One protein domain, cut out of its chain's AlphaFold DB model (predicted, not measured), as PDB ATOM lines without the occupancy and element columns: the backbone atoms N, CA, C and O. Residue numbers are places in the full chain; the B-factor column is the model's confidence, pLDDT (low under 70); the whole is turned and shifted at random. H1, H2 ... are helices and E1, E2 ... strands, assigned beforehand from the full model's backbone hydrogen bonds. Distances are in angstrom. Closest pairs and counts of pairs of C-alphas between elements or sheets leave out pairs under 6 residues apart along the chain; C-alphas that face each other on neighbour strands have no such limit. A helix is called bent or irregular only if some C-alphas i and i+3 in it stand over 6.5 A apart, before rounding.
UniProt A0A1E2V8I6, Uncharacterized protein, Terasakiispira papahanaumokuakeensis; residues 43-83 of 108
ATOM      1  N   MET A  43      62.352  50.970 180.936       82.75
ATOM      2  CA  MET A  43      63.173  52.084 181.406       82.75
ATOM      3  C   MET A  43      64.340  52.263 180.441       82.75
ATOM      4  O   MET A  43      65.048  51.299 180.151       82.75
ATOM      5  N   GLY A  44      64.565  53.488 179.981       84.56
ATOM      6  CA  GLY A  44      65.727  53.825 179.174       84.56
ATOM      7  C   GLY A  44      66.221  55.237 179.437       84.56
ATOM      8  O   GLY A  44      65.582  56.015 180.145       84.56
ATOM      9  N   TRP A  45      67.387  55.540 178.883       87.38
ATOM     10  CA  TRP A  45      68.044  56.836 178.993       87.38
ATOM     11  C   TRP A  45      67.729  57.655 177.745       87.38
ATOM     12  O   TRP A  45      67.902  57.163 176.633       87.38
ATOM     13  N   VAL A  46      67.249  58.882 177.926       88.31
ATOM     14  CA  VAL A  46      66.925  59.807 176.832       88.31
ATOM     15  C   VAL A  46      67.685  61.100 177.067       88.31
ATOM     16  O   VAL A  46      67.676  61.597 178.193       88.31
ATOM     17  N   LEU A  47      68.318  61.620 176.014       90.00
ATOM     18  CA  LEU A  47      69.033  62.890 176.052       90.00
ATOM     19  C   LEU A  47      68.093  64.002 176.542       90.00
ATOM     20  O   LEU A  47      66.952  64.116 176.086       90.00
ATOM     21  N   ASP A  48      68.569  64.785 177.499       88.50
ATOM     22  CA  ASP A  48      67.886  65.933 178.074       88.50
ATOM     23  C   ASP A  48      68.737  67.177 177.826       88.50
ATOM     24  O   ASP A  48      69.694  67.452 178.544       88.50
ATOM     25  N   SER A  49      68.408  67.896 176.753       83.38
ATOM     26  CA  SER A  49      69.141  69.086 176.311       83.38
ATOM     27  C   SER A  49      68.926  70.308 177.208       83.38
ATOM     28  O   SER A  49      69.646  71.288 177.061       83.38
ATOM     29  N   ASP A  50      67.942  70.267 178.110       84.62
ATOM     30  CA  ASP A  50      67.620  71.361 179.033       84.62
ATOM     31  C   ASP A  50      68.286  71.182 180.410       84.62
ATOM     32  O   ASP A  50      68.218  72.073 181.259       84.62
ATOM     33  N   ALA A  51      68.890  70.017 180.669       84.69
ATOM     34  CA  ALA A  51      69.458  69.678 181.964       84.69
ATOM     35  C   ALA A  51      70.932  70.092 182.078       84.69
ATOM     36  O   ALA A  51      71.752  69.789 181.214       84.69
ATOM     37  N   ASP A  52      71.276  70.735 183.194       83.19
ATOM     38  CA  ASP A  52      72.644  71.137 183.519       83.19
ATOM     39  C   ASP A  52      73.426  69.981 184.164       83.19
ATOM     40  O   ASP A  52      72.970  69.379 185.140       83.19
ATOM     41  N   ALA A  53      74.606  69.667 183.620       80.69
ATOM     42  CA  ALA A  53      75.408  68.517 184.034       80.69
ATOM     43  C   ALA A  53      75.935  68.626 185.478       80.69
ATOM     44  O   ALA A  53      76.027  67.607 186.168       80.69
ATOM     45  N   GLU A  54      76.253  69.833 185.955       81.12
ATOM     46  CA  GLU A  54      76.746  70.044 187.320       81.12
ATOM     47  C   GLU A  54      75.603  69.948 188.340       81.12
ATOM     48  O   GLU A  54      75.761  69.344 189.402       81.12
ATOM     49  N   ALA A  55      74.421  70.465 187.999       81.81
ATOM     50  CA  ALA A  55      73.245  70.444 188.866       81.81
ATOM     51  C   ALA A  55      72.649  69.040 189.071       81.81
ATOM     52  O   ALA A  55      71.989  68.785 190.081       81.81
ATOM     53  N   VAL A  56      72.846  68.128 188.113       83.31
ATOM     54  CA  VAL A  56      72.248  66.778 188.122       83.31
ATOM     55  C   VAL A  56      73.229  65.658 188.469       83.31
ATOM     56  O   VAL A  56      72.803  64.508 188.560       83.31
ATOM     57  N   SER A  57      74.506  65.986 188.702       73.50
ATOM     58  CA  SER A  57      75.598  65.059 189.051       73.50
ATOM     59  C   SER A  57      75.214  64.032 190.128       73.50
ATOM     60  O   SER A  57      75.464  62.836 189.977       73.50
ATOM     61  N   ASP A  58      74.543  64.480 191.191       80.69
ATOM     62  CA  ASP A  58      74.165  63.641 192.335       80.69
ATOM     63  C   ASP A  58      72.757  63.031 192.221       80.69
ATOM     64  O   ASP A  58      72.280  62.360 193.142       80.69
ATOM     65  N   ASN A  59      72.053  63.248 191.104       84.06
ATOM     66  CA  ASN A  59      70.700  62.741 190.923       84.06
ATOM     67  C   ASN A  59      70.708  61.361 190.235       84.06
ATOM     68  O   ASN A  59      71.050  61.262 189.057       84.06
ATOM     69  N   PRO A  60      70.227  60.289 190.897       82.94
ATOM     70  CA  PRO A  60      70.244  58.934 190.336       82.94
ATOM     71  C   PRO A  60      69.322  58.748 189.118       82.94
ATOM     72  O   PRO A  60      69.430  57.745 188.413       82.94
ATOM     73  N   SER A  61      68.411  59.694 188.868       86.44
ATOM     74  CA  SER A  61      67.533  59.694 187.691       86.44
ATOM     75  C   SER A  61      68.214  60.261 186.442       86.44
ATOM     76  O   SER A  61      67.611  60.246 185.367       86.44
ATOM     77  N   PHE A  62      69.448  60.753 186.573       90.25
ATOM     78  CA  PHE A  62      70.244  61.326 185.498       90.25
ATOM     79  C   PHE A  62      71.555  60.558 185.330       90.25
ATOM     80  O   PHE A  62      72.074  59.928 186.252       90.25
ATOM     81  N   ARG A  63      72.084  60.591 184.113       89.38
ATOM     82  CA  ARG A  63      73.428  60.138 183.778       89.38
ATOM     83  C   ARG A  63      74.060  61.139 182.842       89.38
ATOM     84  O   ARG A  63      73.468  61.484 181.827       89.38
ATOM     85  N   VAL A  64      75.270  61.551 183.174       89.06
ATOM     86  CA  VAL A  64      76.088  62.400 182.316       89.06
ATOM     87  C   VAL A  64      77.042  61.495 181.546       89.06
ATOM     88  O   VAL A  64      77.733  60.666 182.143       89.06
ATOM     89  N   PHE A  65      77.048  61.619 180.225       87.94
ATOM     90  CA  PHE A  65      77.976  60.919 179.349       87.94
ATOM     91  C   PHE A  65      78.993  61.904 178.776       87.94
ATOM     92  O   PHE A  65      78.734  63.103 178.660       87.94
ATOM     93  N   ALA A  66      80.177  61.386 178.445       87.25
ATOM     94  CA  ALA A  66      81.162  62.158 177.703       87.25
ATOM     95  C   ALA A  66      80.558  62.605 176.359       87.25
ATOM     96  O   ALA A  66      79.748  61.859 175.802       87.25
ATOM     97  N   PRO A  67      80.944  63.784 175.850       88.06
ATOM     98  CA  PRO A  67      80.457  64.276 174.569       88.06
ATOM     99  C   PRO A  67      80.725  63.264 173.455       88.06
ATOM    100  O   PRO A  67      81.810  62.680 173.376       88.06
ATOM    101  N   SER A  68      79.753  63.097 172.561       83.31
ATOM    102  CA  SER A  68      79.922  62.291 171.348       83.31
ATOM    103  C   SER A  68      80.947  62.882 170.365       83.31
ATOM    104  O   SER A  68      81.507  62.145 169.552       83.31
ATOM    105  N   GLU A  69      81.220  64.190 170.444       85.38
ATOM    106  CA  GLU A  69      82.210  64.898 169.625       85.38
ATOM    107  C   GLU A  69      83.427  65.338 170.454       85.38
ATOM    108  O   GLU A  69      83.310  65.752 171.609       85.38
ATOM    109  N   GLU A  70      84.622  65.265 169.863       81.88
ATOM    110  CA  GLU A  70      85.863  65.645 170.541       81.88
ATOM    111  C   GLU A  70      85.868  67.154 170.847       81.88
ATOM    112  O   GLU A  70      85.854  67.987 169.941       81.88
ATOM    113  N   GLY A  71      85.865  67.506 172.137       80.69
ATOM    114  CA  GLY A  71      85.758  68.891 172.613       80.69
ATOM    115  C   GLY A  71      84.324  69.401 172.817       80.69
ATOM    116  O   GLY A  71      84.155  70.585 173.104       80.69
ATOM    117  N   GLY A  72      83.311  68.539 172.678       79.81
ATOM    118  CA  GLY A  72      81.908  68.883 172.921       79.81
ATOM    119  C   GLY A  72      81.537  69.016 174.403       79.81
ATOM    120  O   GLY A  72      82.302  68.655 175.299       79.81
ATOM    121  N   GLU A  73      80.330  69.520 174.662       83.94
ATOM    122  CA  GLU A  73      79.763  69.595 176.013       83.94
ATOM    123  C   GLU A  73      79.240  68.226 176.481       83.94
ATOM    124  O   GLU A  73      78.741  67.446 175.664       83.94
ATOM    125  N   PRO A  74      79.347  67.906 177.784       87.19
ATOM    126  CA  PRO A  74      78.845  66.647 178.319       87.19
ATOM    127  C   PRO A  74      77.339  66.501 178.079       87.19
ATOM    128  O   PRO A  74      76.557  67.419 178.314       87.19
ATOM    129  N   GLU A  75      76.927  65.313 177.651       90.50
ATOM    130  CA  GLU A  75      75.535  65.035 177.322       90.50
ATOM    131  C   GLU A  75      74.799  64.483 178.545       90.50
ATOM    132  O   GLU A  75      75.166  63.442 179.104       90.50
ATOM    133  N   VAL A  76      73.729  65.160 178.960       90.44
ATOM    134  CA  VAL A  76      72.902  64.734 180.090       90.44
ATOM    135  C   VAL A  76      71.750  63.871 179.596       90.44
ATOM    136  O   VAL A  76      70.969  64.273 178.746       90.44
ATOM    137  N   TYR A  77      71.602  62.680 180.162       91.44
ATOM    138  CA  TYR A  77      70.507  61.767 179.874       91.44
ATOM    139  C   TYR A  77      69.656  61.577 181.120       91.44
ATOM    140  O   TYR A  77      70.177  61.300 182.200       91.44
ATOM    141  N   ARG A  78      68.331  61.629 180.975       91.56
ATOM    142  CA  ARG A  78      67.403  61.254 182.048       91.56
ATOM    143  C   ARG A  78      66.803  59.879 181.835       91.56
ATOM    144  O   ARG A  78      66.543  59.457 180.706       91.56
ATOM    145  N   GLN A  79      66.509  59.205 182.935       90.62
ATOM    146  CA  GLN A  79      65.746  57.973 182.905       90.62
ATOM    147  C   GLN A  79      64.271  58.281 182.608       90.62
ATOM    148  O   GLN A  79      63.634  59.088 183.286       90.62
ATOM    149  N   LYS A  80      63.713  57.635 181.585       85.25
ATOM    150  CA  LYS A  80      62.310  57.767 181.170       85.25
ATOM    151  C   LYS A  80      61.714  56.406 180.833       85.25
ATOM    152  O   LYS A  80      62.426  55.472 180.465       85.25
ATOM    153  N   ARG A  81      60.380  56.315 180.902       82.75
ATOM    154  CA  ARG A  81      59.643  55.250 180.205       82.75
ATOM    155  C   ARG A  81      59.754  55.497 178.712       82.75
ATOM    156  O   ARG A  81      59.317  56.540 178.235       82.75
ATOM    157  N   ILE A  82      60.326  54.533 178.005       78.06
ATOM    158  CA  ILE A  82      60.403  54.544 176.553       78.06
ATOM    159  C   ILE A  82      59.348  53.578 176.036       78.06
ATOM    160  O   ILE A  82      59.389  52.377 176.309       78.06
ATOM    161  N   TYR A  83      58.406  54.119 175.274       77.44
ATOM    162  CA  TYR A  83      57.391  53.347 174.573       77.44
ATOM    163  C   TYR A  83      57.824  53.210 173.115       77.44
ATOM    164  O   TYR A  83      57.357  53.937 172.241       77.44
TER     165      TYR A  83
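Overview. This is residues 43 to 83 of the 108 residues of an uncharacterized protein of Terasakiispira papahanaumokuakeensis (UniProt A0A1E2V8I6). A small, narrow sheet of three antiparallel strands, with the long, bent strand E3 in the middle between E1 and E2, has a single short helix, H1, grazing it. E2 and E3 form a hairpin, whose link of residues 66 to 74 lies at one end of the longest axis, with Tyr 83 at the other. The printed part has 41 residues, with E1, H1, E2 and E3 in that order along the chain and the sheet in the order E1, E3, E2; the class is mostly strand. It is compact, with a radius of gyration of the C-alphas of 10.3 A and spans of 32 by 22 by 14 A.

Arrangement. E1, residues 43 to 47, is an edge strand and the antiparallel neighbour of E3, residues 75 to 82, at 143 degrees between directions. N 46 and O 78 are within hydrogen-bond range at 2.9 A. H1, residues 53 to 56, is on the sheet but only grazes it; its closest C-alpha pair with E3 is Ala 53 and Val 76, 6.0 A. H1 is too short for an O i to N i+4 pair, and its one O i to N i+3 pair is not within range. E2, residues 62 to 65, is the other edge strand, antiparallel to E3 at 133 degrees, with N 63 and O 77 at 2.8 A. E1, H1 and E2 make a split strand-helix-strand unit, two strands running the same way with E3 between them, and its crossover is right-handed.

Along the chain. E1 begins at C-alpha 43, (63.173, 52.084, 181.406), and is 13.4 A long. H1 measures 5.5 A and E2 9.9 A. E3 is 18.4 A long, bends by 63 degrees at residue 79 and ends at C-alpha 82, (60.403, 54.544, 176.553).

Size, cuts and confidence. The C-alphas farthest apart are those of Gly 71 and Tyr 83, 32.4 A. The printed part has no cut. The links E1 to H1 and H1 to E2 are tight, E2 to E3 is short, and no link is long. The mean pLDDT of the printed part is 85.0, and no printed residue is under 70.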